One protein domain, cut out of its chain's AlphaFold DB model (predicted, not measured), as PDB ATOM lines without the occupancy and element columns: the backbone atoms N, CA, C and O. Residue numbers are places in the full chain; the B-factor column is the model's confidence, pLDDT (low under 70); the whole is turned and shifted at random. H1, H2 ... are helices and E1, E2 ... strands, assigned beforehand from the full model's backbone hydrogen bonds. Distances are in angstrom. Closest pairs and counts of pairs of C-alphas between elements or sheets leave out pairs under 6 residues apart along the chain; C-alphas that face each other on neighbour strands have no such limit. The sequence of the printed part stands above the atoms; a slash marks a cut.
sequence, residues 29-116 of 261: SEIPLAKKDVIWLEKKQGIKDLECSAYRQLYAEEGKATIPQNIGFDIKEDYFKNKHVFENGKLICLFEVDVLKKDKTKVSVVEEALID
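What this domain is: This is residues 29 to 116 of the 261 residues of an uncharacterized protein of Serratia sp. DD3 (UniProt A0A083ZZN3). A strongly twisted four-stranded sheet, with the long hairpin E3 and E4 in its middle, has two short helices, H1 and H2, grazing it. The 88 printed residues run H1, H2, E1, E2, E3, E4; the mixed sheet's order is E1, E3, E4, E2. The class is mixed, helices and strands, with under half of the residues in named elements. The whole is compact, radius of gyration of the C-alphas 13.1 A, spanning 40 by 25 by 22 A.

Where its parts are: H1, residues 35 to 41, begins at C-alpha 35 (156.626, 128.816, 194.906) and is 9.8 A long; H2 is residues 45 to 48, 5.0 A. E1 is residues 54 to 58, 13.2 A; E2 72 to 75, 9.5 A; E3 90 to 97, 21.9 A; E4 104 to 115, 35.1 A, ending at C-alpha 115 (165.446, 152.756, 180.106).

How they stand to each other: E3 and E4 are antiparallel, N 92 to O 110 2.8 A. E1 is parallel to E3, N 56 to O 93 2.9 A; E2 to E4, N 74 to O 105 2.9 A. H1 and H2 are close but not clearly touching, closest C-alphas Leu 41 and Ile 47, 6.4 A. Every O i to N i+4 pair in H1 is within hydrogen-bond range; H2 is too short for one.

The domain as a whole: The printed part has no cut. Links E1 to E2 and E2 to E3 are long. Residues 29, 99 and 101 to 102 have pLDDT under 70.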
ATOM      1  N   SER A  29     167.657 142.401 202.856       66.75
ATOM      2  CA  SER A  29     167.687 141.347 201.859       66.75
ATOM      3  C   SER A  29     166.263 141.104 201.401       66.75
ATOM      4  O   SER A  29     165.445 140.533 202.120       66.75
ATOM      5  N   GLU A  30     165.952 141.585 200.204       84.81
ATOM      6  CA  GLU A  30     164.776 141.150 199.470       84.81
ATOM      7  C   GLU A  30     164.989 139.700 199.037       84.81
ATOM      8  O   GLU A  30     165.817 139.411 198.172       84.81
ATOM      9  N   ILE A  31     164.249 138.775 199.643       88.94
ATOM     10  CA  ILE A  31     164.362 137.349 199.335       88.94
ATOM     11  C   ILE A  31     163.148 136.907 198.512       88.94
ATOM     12  O   ILE A  31     162.013 137.165 198.924       88.94
ATOM     13  N   PRO A  32     163.337 136.222 197.367       92.56
ATOM     14  CA  PRO A  32     162.233 135.636 196.615       92.56
ATOM     15  C   PRO A  32     161.403 134.675 197.474       92.56
ATOM     16  O   PRO A  32     161.949 133.836 198.192       92.56
ATOM     17  N   LEU A  33     160.077 134.768 197.376       92.19
ATOM     18  CA  LEU A  33     159.184 133.857 198.089       92.19
ATOM     19  C   LEU A  33     159.166 132.461 197.457       92.19
ATOM     20  O   LEU A  33     159.284 132.288 196.242       92.19
ATOM     21  N   ALA A  34     158.962 131.443 198.295       90.94
ATOM     22  CA  ALA A  34     158.824 130.069 197.834       90.94
ATOM     23  C   ALA A  34     157.593 129.907 196.925       90.94
ATOM     24  O   ALA A  34     156.520 130.442 197.205       90.94
ATOM     25  N   LYS A  35     157.703 129.066 195.887       91.50
ATOM     26  CA  LYS A  35     156.626 128.816 194.906       91.50
ATOM     27  C   LYS A  35     155.274 128.470 195.548       91.50
ATOM     28  O   LYS A  35     154.234 128.889 195.050       91.50
ATOM     29  N   LYS A  36     155.278 127.726 196.662       92.00
ATOM     30  CA  LYS A  36     154.059 127.374 197.413       92.00
ATOM     31  C   LYS A  36     153.327 128.607 197.964       92.00
ATOM     32  O   LYS A  36     152.100 128.631 197.951       92.00
ATOM     33  N   ASP A  37     154.078 129.611 198.416       91.94
ATOM     34  CA  ASP A  37     153.532 130.832 199.007       91.94
ATOM     35  C   ASP A  37     153.034 131.758 197.891       91.94
ATOM     36  O   ASP A  37     151.939 132.296 198.003       91.94
ATOM     37  N   VAL A  38     153.754 131.829 196.764       93.88
ATOM     38  CA  VAL A  38     153.316 132.549 195.553       93.88
ATOM     39  C   VAL A  38     151.980 132.014 195.027       93.88
ATOM     40  O   VAL A  38     151.028 132.775 194.896       93.88
ATOM     41  N   ILE A  39     151.852 130.696 194.833       93.62
ATOM     42  CA  ILE A  39     150.598 130.069 194.362       93.62
ATOM     43  C   ILE A  39     149.428 130.346 195.318       93.62
ATOM     44  O   ILE A  39     148.269 130.401 194.905       93.62
ATOM     45  N   TRP A  40     149.697 130.456 196.620       93.62
ATOM     46  CA  TRP A  40     148.676 130.798 197.604       93.62
ATOM     47  C   TRP A  40     148.294 132.286 197.544       93.62
ATOM     48  O   TRP A  40     147.102 132.597 197.595       93.62
ATOM     49  N   LEU A  41     149.273 133.183 197.388       94.38
ATOM     50  CA  LEU A  41     149.079 134.629 197.245       94.38
ATOM     51  C   LEU A  41     148.267 134.984 195.993       94.38
ATOM     52  O   LEU A  41     147.324 135.763 196.087       94.38
ATOM     53  N   GLU A  42     148.548 134.350 194.853       93.00
ATOM     54  CA  GLU A  42     147.842 134.575 193.578       93.00
ATOM     55  C   GLU A  42     146.343 134.222 193.628       93.00
ATOM     56  O   GLU A  42     145.559 134.645 192.777       93.00
ATOM     57  N   LYS A  43     145.909 133.464 194.645       93.75
ATOM     58  CA  LYS A  43     144.491 133.149 194.889       93.75
ATOM     59  C   LYS A  43     143.769 134.226 195.702       93.75
ATOM     60  O   LYS A  43     142.561 134.115 195.910       93.75
ATOM     61  N   LYS A  44     144.478 135.233 196.218       94.31
ATOM     62  CA  LYS A  44     143.906 136.333 197.002       94.31
ATOM     63  C   LYS A  44     143.612 137.498 196.066       94.31
ATOM     64  O   LYS A  44     144.543 138.073 195.518       94.31
ATOM     65  N   GLN A  45     142.335 137.853 195.910       91.62
ATOM     66  CA  GLN A  45     141.895 138.841 194.916       91.62
ATOM     67  C   GLN A  45     142.692 140.154 194.996       91.62
ATOM     68  O   GLN A  45     143.299 140.534 194.006       91.62
ATOM     69  N   GLY A  46     142.827 140.749 196.188       91.62
ATOM     70  CA  GLY A  46     143.584 141.998 196.351       91.62
ATOM     71  C   GLY A  46     145.076 141.905 196.000       91.62
ATOM     72  O   GLY A  46     145.663 142.911 195.633       91.62
ATOM     73  N   ILE A  47     145.693 140.719 196.069       95.31
ATOM     74  CA  ILE A  47     147.080 140.511 195.619       95.31
ATOM     75  C   ILE A  47     147.129 140.258 194.112       95.31
ATOM     76  O   ILE A  47     147.992 140.789 193.423       95.31
ATOM     77  N   LYS A  48     146.179 139.476 193.589       94.31
ATOM     78  CA  LYS A  48     146.040 139.209 192.155       94.31
ATOM     79  C   LYS A  48     145.813 140.497 191.356       94.31
ATOM     80  O   LYS A  48     146.365 140.631 190.269       94.31
ATOM     81  N   ASP A  49     145.055 141.441 191.908       94.56
ATOM     82  CA  ASP A  49     144.753 142.730 191.276       94.56
ATOM     83  C   ASP A  49     145.998 143.612 191.080       94.56
ATOM     84  O   ASP A  49     145.989 144.480 190.205       94.56
ATOM     85  N   LEU A  50     147.078 143.364 191.835       95.06
ATOM     86  CA  LEU A  50     148.363 144.058 191.687       95.06
ATOM     87  C   LEU A  50     149.155 143.601 190.453       95.06
ATOM     88  O   LEU A  50     150.094 144.284 190.066       95.06
ATOM     89  N   GLU A  51     148.805 142.457 189.850       94.75
ATOM     90  CA  GLU A  51     149.437 141.929 188.625       94.75
ATOM     91  C   GLU A  51     150.972 141.792 188.713       94.75
ATOM     92  O   GLU A  51     151.700 141.878 187.724       94.75
ATOM     93  N   CYS A  52     151.477 141.521 189.918       96.81
ATOM     94  CA  CYS A  52     152.898 141.324 190.163       96.81
ATOM     95  C   CYS A  52     153.448 140.094 189.427       96.81
ATOM     96  O   CYS A  52     152.943 138.977 189.551       96.81
ATOM     97  N   SER A  53     154.564 140.300 188.731       95.81
ATOM     98  CA  SER A  53     155.330 139.256 188.041       95.81
ATOM     99  C   SER A  53     156.294 138.498 188.964       95.81
ATOM    100  O   SER A  53     156.757 137.408 188.629       95.81
ATOM    101  N   ALA A  54     156.606 139.066 190.133       96.06
ATOM    102  CA  ALA A  54     157.438 138.445 191.153       96.06
ATOM    103  C   ALA A  54     157.010 138.873 192.564       96.06
ATOM    104  O   ALA A  54     156.387 139.915 192.759       96.06
ATOM    105  N   TYR A  55     157.380 138.060 193.553       96.12
ATOM    106  CA  TYR A  55     156.995 138.238 194.951       96.12
ATOM    107  C   TYR A  55     158.233 138.058 195.835       96.12
ATOM    108  O   TYR A  55     158.894 137.015 195.769       96.12
ATOM    109  N   ARG A  56     158.562 139.063 196.650       94.69
ATOM    110  CA  ARG A  56     159.727 139.035 197.550       94.69
ATOM    111  C   ARG A  56     159.319 139.425 198.969       94.69
ATOM    112  O   ARG A  56     158.372 140.180 199.166       94.69
ATOM    113  N   GLN A  57     160.042 138.921 199.961       91.69
ATOM    114  CA  GLN A  57     159.881 139.312 201.356       91.69
ATOM    115  C   GLN A  57     161.049 140.190 201.795       91.69
ATOM    116  O   GLN A  57     162.209 139.855 201.549       91.69
ATOM    117  N   LEU A  58     160.730 141.291 202.471       87.56
ATOM    118  CA  LEU A  58     161.703 142.159 203.121       87.56
ATOM    119  C   LEU A  58     162.107 141.589 204.482       87.56
ATOM    120  O   LEU A  58     161.292 140.987 205.185       87.56
ATOM    121  N   TYR A  59     163.365 141.821 204.863       81.62
ATOM    122  CA  TYR A  59     163.931 141.450 206.169       81.62
ATOM    123  C   TYR A  59     163.951 139.942 206.465       81.62
ATOM    124  O   TYR A  59     164.150 139.536 207.609       81.62
ATOM    125  N   ALA A  60     163.750 139.100 205.449       80.25
ATOM    126  CA  ALA A  60     163.891 137.661 205.591       80.25
ATOM    127  C   ALA A  60     165.360 137.250 205.460       80.25
ATOM    128  O   ALA A  60     166.088 137.757 204.606       80.25
ATOM    129  N   GLU A  61     165.771 136.274 206.266       75.50
ATOM    130  CA  GLU A  61     167.018 135.552 206.023       75.50
ATOM    131  C   GLU A  61     166.875 134.654 204.784       75.50
ATOM    132  O   GLU A  61     165.785 134.164 204.461       75.50
ATOM    133  N   GLU A  62     167.993 134.412 204.102       73.00
ATOM    134  CA  GLU A  62     168.038 133.542 202.930       73.00
ATOM    135  C   GLU A  62     167.455 132.154 203.247       73.00
ATOM    136  O   GLU A  62     167.745 131.540 204.277       73.00
ATOM    137  N   GLY A  63     166.561 131.675 202.378       72.06
ATOM    138  CA  GLY A  63     165.861 130.400 202.561       72.06
ATOM    139  C   GLY A  63     164.770 130.393 203.642       72.06
ATOM    140  O   GLY A  63     164.097 129.373 203.795       72.06
ATOM    141  N   LYS A  64     164.547 131.501 204.366       79.69
ATOM    142  CA  LYS A  64     163.526 131.603 205.430       79.69
ATOM    143  C   LYS A  64     162.315 132.465 205.067       79.69
ATOM    144  O   LYS A  64     161.413 132.612 205.891       79.69
ATOM    145  N   ALA A  65     162.272 133.018 203.857       82.62
ATOM    146  CA  ALA A  65     161.143 133.819 203.393       82.62
ATOM    147  C   ALA A  65     159.862 132.971 203.300       82.62
ATOM    148  O   ALA A  65     159.803 131.986 202.560       82.62
ATOM    149  N   THR A  66     158.836 133.348 204.061       84.94
ATOM    150  CA  THR A  66     157.521 132.711 204.042       84.94
ATOM    151  C   THR A  66     156.424 133.654 204.530       84.94
ATOM    152  O   THR A  66     156.643 134.488 205.412       84.94
ATOM    153  N   ILE A  67     155.216 133.485 203.988       86.50
ATOM    154  CA  ILE A  67     154.036 134.268 204.369       86.50
ATOM    155  C   ILE A  67     153.081 133.408 205.215       86.50
ATOM    156  O   ILE A  67     152.675 132.330 204.770       86.50
ATOM    157  N   PRO A  68     152.673 133.855 206.419       84.69
ATOM    158  CA  PRO A  68     151.664 133.154 207.210       84.69
ATOM    159  C   PRO A  68     150.311 133.080 206.481       84.69
ATOM    160  O   PRO A  68     149.809 134.082 205.987       84.69
ATOM    161  N   GLN A  69     149.668 131.907 206.454       82.44
ATOM    162  CA  GLN A  69     148.441 131.691 205.661       82.44
ATOM    163  C   GLN A  69     147.170 132.363 206.220       82.44
ATOM    164  O   GLN A  69     146.176 132.470 205.506       82.44
ATOM    165  N   ASN A  70     147.191 132.821 207.474       81.94
ATOM    166  CA  ASN A  70     146.061 133.488 208.136       81.94
ATOM    167  C   ASN A  70     146.317 134.989 208.353       81.94
ATOM    168  O   ASN A  70     145.806 135.570 209.306       81.94
ATOM    169  N   ILE A  71     147.143 135.601 207.504       87.12
ATOM    170  CA  ILE A  71     147.514 137.012 207.612       87.12
ATOM    171  C   ILE A  71     146.578 137.903 206.785       87.12
ATOM    172  O   ILE A  71     146.157 137.532 205.687       87.12
ATOM    173  N   GLY A  72     146.261 139.088 207.307       89.69
ATOM    174  CA  GLY A  72     145.661 140.172 206.533       89.69
ATOM    175  C   GLY A  72     146.706 140.922 205.701       89.69
ATOM    176  O   GLY A  72     147.891 140.919 206.026       89.69
ATOM    177  N   PHE A  73     146.265 141.604 204.644       93.00
ATOM    178  CA  PHE A  73     147.139 142.415 203.794       93.00
ATOM    179  C   PHE A  73     146.810 143.895 203.962       93.00
ATOM    180  O   PHE A  73     145.660 144.296 203.795       93.00
ATOM    181  N   ASP A  74     147.825 144.687 204.292       93.88
ATOM    182  CA  ASP A  74     147.787 146.147 204.258       93.88
ATOM    183  C   ASP A  74     148.493 146.606 202.977       93.88
ATOM    184  O   ASP A  74     149.718 146.739 202.931       93.88
ATOM    185  N   ILE A  75     147.724 146.714 201.894       95.12
ATOM    186  CA  ILE A  75     148.244 147.071 200.573       95.12
ATOM    187  C   ILE A  75     148.413 148.587 200.523       95.12
ATOM    188  O   ILE A  75     147.446 149.330 200.684       95.12
ATOM    189  N   LYS A  76     149.645 149.042 200.291       95.06
ATOM    190  CA  LYS A  76     149.946 150.461 200.114       95.06
ATOM    191  C   LYS A  76     149.239 151.003 198.878       95.06
ATOM    192  O   LYS A  76     149.280 150.383 197.819       95.06
ATOM    193  N   GLU A  77     148.615 152.166 199.036       93.88
ATOM    194  CA  GLU A  77     147.936 152.852 197.945       93.88
ATOM    195  C   GLU A  77     148.917 153.197 196.821       93.88
ATOM    196  O   GLU A  77     150.035 153.660 197.066       93.88
ATOM    197  N   ASP A  78     148.477 152.945 195.590       93.62
ATOM    198  CA  ASP A  78     149.234 153.270 194.390       93.62
ATOM    199  C   ASP A  78     149.219 154.784 194.144       93.62
ATOM    200  O   ASP A  78     148.166 155.424 194.182       93.62
ATOM    201  N   TYR A  79     150.386 155.343 193.865       92.81
ATOM    202  CA  TYR A  79     150.626 156.752 193.577       92.81
ATOM    203  C   TYR A  79     150.416 157.087 192.094       92.81
ATOM    204  O   TYR A  79     150.315 158.260 191.734       92.81
ATOM    205  N   PHE A  80     150.319 156.070 191.229       95.69
ATOM    206  CA  PHE A  80     150.265 156.232 189.778       95.69
ATOM    207  C   PHE A  80     148.888 155.925 189.182       95.69
ATOM    208  O   PHE A  80     148.152 155.058 189.651       95.69
ATOM    209  N   LYS A  81     148.522 156.649 188.116       93.19
ATOM    210  CA  LYS A  81     147.255 156.483 187.376       93.19
ATOM    211  C   LYS A  81     147.113 155.080 186.788       93.19
ATOM    212  O   LYS A  81     146.015 154.529 186.761       93.19
ATOM    213  N   ASN A  82     148.227 154.534 186.312       92.81
ATOM    214  CA  ASN A  82     148.310 153.246 185.643       92.81
ATOM    215  C   ASN A  82     149.130 152.274 186.492       92.81
ATOM    216  O   ASN A  82     150.067 152.687 187.168       92.81
ATOM    217  N   LYS A  83     148.825 150.974 186.379       91.94
ATOM    218  CA  LYS A  83     149.576 149.911 187.070       91.94
ATOM    219  C   LYS A  83     151.048 149.860 186.673       91.94
ATOM    220  O   LYS A  83     151.859 149.417 187.466       91.94
ATOM    221  N   HIS A  84     151.360 150.269 185.450       95.81
ATOM    222  CA  HIS A  84     152.714 150.367 184.928       95.81
ATOM    223  C   HIS A  84     152.988 151.816 184.537       95.81
ATOM    224  O   HIS A  84     152.209 152.408 183.783       95.81
ATOM    225  N   VAL A  85     154.104 152.364 185.009       96.56
ATOM    226  CA  VAL A  85     154.660 153.622 184.492       96.56
ATOM    227  C   VAL A  85     155.390 153.360 183.176       96.56
ATOM    228  O   VAL A  85     155.317 154.174 182.256       96.56
ATOM    229  N   PHE A  86     156.059 152.211 183.051       96.31
ATOM    230  CA  PHE A  86     156.784 151.811 181.851       96.31
ATOM    231  C   PHE A  86     156.160 150.553 181.235       96.31
ATOM    232  O   PHE A  86     155.993 149.538 181.901       96.31
ATOM    233  N   GLU A  87     155.883 150.576 179.925       90.69
ATOM    234  CA  GLU A  87     155.192 149.476 179.219       90.69
ATOM    235  C   GLU A  87     155.854 148.099 179.395       90.69
ATOM    236  O   GLU A  87     155.174 147.079 179.437       90.69
ATOM    237  N   ASN A  88     157.184 148.064 179.514       88.19
ATOM    238  CA  ASN A  88     157.964 146.834 179.701       88.19
ATOM    239  C   ASN A  88     158.493 146.675 181.138       88.19
ATOM    240  O   ASN A  88     159.438 145.914 181.374       88.19
ATOM    241  N   GLY A  89     157.933 147.430 182.084       94.69
ATOM    242  CA  GLY A  89     158.261 147.336 183.497       94.69
ATOM    243  C   GLY A  89     157.786 146.018 184.104       94.69
ATOM    244  O   GLY A  89     156.834 145.389 183.642       94.69
ATOM    245  N   LYS A  90     158.464 145.577 185.159       97.12
ATOM    246  CA  LYS A  90     158.093 144.402 185.945       97.12
ATOM    247  C   LYS A  90     157.608 144.851 187.308       97.12
ATOM    248  O   LYS A  90     158.395 145.394 188.077       97.12
ATOM    249  N   LEU A  91     156.354 144.548 187.622       97.75
ATOM    250  CA  LEU A  91     155.813 144.756 188.961       97.75
ATOM    251  C   LEU A  91     156.262 143.633 189.890       97.75
ATOM    252  O   LEU A  91     156.198 142.445 189.543       97.75
ATOM    253  N   ILE A  92     156.714 144.022 191.074       97.69
ATOM    254  CA  ILE A  92     157.189 143.152 192.139       97.69
ATOM    255  C   ILE A  92     156.402 143.486 193.397       97.69
ATOM    256  O   ILE A  92     156.421 144.618 193.875       97.69
ATOM    257  N   CYS A  93     155.750 142.480 193.964       97.44
ATOM    258  CA  CYS A  93     155.066 142.606 195.239       97.44
ATOM    259  C   CYS A  93     156.065 142.341 196.369       97.44
ATOM    260  O   CYS A  93     156.593 141.230 196.501       97.44
ATOM    261  N   LEU A  94     156.313 143.358 197.191       95.62
ATOM    262  CA  LEU A  94     157.173 143.296 198.366       95.62
ATOM    263  C   LEU A  94     156.337 143.160 199.637       95.62
ATOM    264  O   LEU A  94     155.494 144.010 199.932       95.62
ATOM    265  N   PHE A  95     156.605 142.100 200.398       94.06
ATOM    266  CA  PHE A  95     155.932 141.785 201.655       94.06
ATOM    267  C   PHE A  95     156.830 142.144 202.837       94.06
ATOM    268  O   PHE A  95     157.903 141.563 203.014       94.06
ATOM    269  N   GLU A  96     156.369 143.062 203.678       91.19
ATOM    270  CA  GLU A  96     156.991 143.404 204.957       91.19
ATOM    271  C   GLU A  96     156.250 142.662 206.072       91.19
ATOM    272  O   GLU A  96     155.232 143.125 206.599       91.19
ATOM    273  N   VAL A  97     156.756 141.473 206.398       84.00
ATOM    274  CA  VAL A  97     156.208 140.641 207.470       84.00
ATOM    275  C   VAL A  97     156.793 141.107 208.796       84.00
ATOM    276  O   VAL A  97     157.983 140.924 209.055       84.00
ATOM    277  N   ASP A  98     155.950 141.670 209.658       77.69
ATOM    278  CA  ASP A  98     156.330 141.969 211.035       77.69
ATOM    279  C   ASP A  98     156.434 140.652 211.827       77.69
ATOM    280  O   ASP A  98     155.463 139.917 212.026       77.69
ATOM    281  N   VAL A  99     157.648 140.324 212.273       69.12
ATOM    282  CA  VAL A  99     157.918 139.092 213.028       69.12
ATOM    283  C   VAL A  99     157.250 139.083 214.408       69.12
ATOM    284  O   VAL A  99     157.013 138.004 214.960       69.12
ATOM    285  N   LEU A 100     156.922 140.262 214.945       70.94
ATOM    286  CA  LEU A 100     156.253 140.457 216.229       70.94
ATOM    287  C   LEU A 100     154.726 140.547 216.072       70.94
ATOM    288  O   LEU A 100     154.003 140.117 216.971       70.94
ATOM    289  N   LYS A 101     154.227 141.057 214.937       68.25
ATOM    290  CA  LYS A 101     152.791 141.204 214.636       68.25
ATOM    291  C   LYS A 101     152.395 140.411 213.391       68.25
ATOM    292  O   LYS A 101     152.490 140.877 212.264       68.25
ATOM    293  N   LYS A 102     151.919 139.183 213.609       69.19
ATOM    294  CA  LYS A 102     151.599 138.224 212.534       69.19
ATOM    295  C   LYS A 102     150.168 138.322 211.995       69.19
ATOM    296  O   LYS A 102     149.749 137.445 211.243       69.19
ATOM    297  N   ASP A 103     149.403 139.326 212.406       81.62
ATOM    298  CA  ASP A 103     148.007 139.509 212.004       81.62
ATOM    299  C   ASP A 103     147.870 140.264 210.675       81.62
ATOM    300  O   ASP A 103     146.916 140.018 209.933       81.62
ATOM    301  N   LYS A 104     148.836 141.127 210.331       86.31
ATOM    302  CA  LYS A 104     148.884 141.846 209.053       86.31
ATOM    303  C   LYS A 104     150.300 141.926 208.488       86.31
ATOM    304  O   LYS A 104     151.266 142.049 209.229       86.31
ATOM    305  N   THR A 105     150.410 141.901 207.164       90.69
ATOM    306  CA  THR A 105     151.651 142.190 206.433       90.69
ATOM    307  C   THR A 105     151.429 143.380 205.519       90.69
ATOM    308  O   THR A 105     150.367 143.484 204.893       90.69
ATOM    309  N   LYS A 106     152.409 144.283 205.442       92.88
ATOM    310  CA  LYS A 106     152.334 145.377 204.473       92.88
ATOM    311  C   LYS A 106     152.760 144.855 203.115       92.88
ATOM    312  O   LYS A 106     153.754 144.136 203.004       92.88
ATOM    313  N   VAL A 107     152.018 145.249 202.092       95.50
ATOM    314  CA  VAL A 107     152.320 144.918 200.704       95.50
ATOM    315  C   VAL A 107     152.581 146.216 199.963       95.50
ATOM    316  O   VAL A 107     151.759 147.128 199.990       95.50
ATOM    317  N   SER A 108     153.733 146.301 199.315       96.19
ATOM    318  CA  SER A 108     154.081 147.408 198.426       96.19
ATOM    319  C   SER A 108     154.413 146.876 197.041       96.19
ATOM    320  O   SER A 108     154.884 145.747 196.910       96.19
ATOM    321  N   VAL A 109     154.149 147.678 196.013       97.44
ATOM    322  CA  VAL A 109     154.534 147.365 194.636       97.44
ATOM    323  C   VAL A 109     155.782 148.166 194.284       97.44
ATOM    324  O   VAL A 109     155.869 149.359 194.585       97.44
ATOM    325  N   VAL A 110     156.749 147.489 193.676       96.94
ATOM    326  CA  VAL A 110     157.937 148.078 193.058       96.94
ATOM    327  C   VAL A 110     157.909 147.769 191.574       96.94
ATOM    328  O   VAL A 110     157.654 146.626 191.200       96.94
ATOM    329  N   GLU A 111     158.207 148.757 190.741       97.62
ATOM    330  CA  GLU A 111     158.401 148.556 189.309       97.62
ATOM    331  C   GLU A 111     159.884 148.627 188.962       97.62
ATOM    332  O   GLU A 111     160.572 149.611 189.242       97.62
ATOM    333  N   GLU A 112     160.377 147.550 188.351       96.81
ATOM    334  CA  GLU A 112     161.718 147.468 187.778       96.81
ATOM    335  C   GLU A 112     161.635 147.584 186.250       96.81
ATOM    336  O   GLU A 112     160.933 146.806 185.600       96.81
ATOM    337  N   ALA A 113     162.393 148.502 185.650       96.31
ATOM    338  CA  ALA A 113     162.451 148.679 184.197       96.31
ATOM    339  C   ALA A 113     163.880 148.962 183.703       96.31
ATOM    340  O   ALA A 113     164.809 149.186 184.486       96.31
ATOM    341  N   LEU A 114     164.065 148.932 182.380       95.44
ATOM    342  CA  LEU A 114     165.323 149.258 181.709       95.44
ATOM    343  C   LEU A 114     165.080 150.374 180.687       95.44
ATOM    344  O   LEU A 114     164.425 150.141 179.674       95.44
ATOM    345  N   ILE A 115     165.628 151.562 180.939       95.06
ATOM    346  CA  ILE A 115     165.446 152.756 180.106       95.06
ATOM    347  C   ILE A 115     166.801 153.164 179.539       95.06
ATOM    348  O   ILE A 115     167.719 153.492 180.285       95.06
ATOM    349  N   ASP A 116     166.952 153.094 178.215       93.06
ATOM    350  CA  ASP A 116     168.229 153.302 177.515       93.06
ATOM    351  C   ASP A 116     169.388 152.455 178.085       93.06
ATOM    352  O   ASP A 116     170.526 152.908 178.195       93.06
TER     353      ASP A 116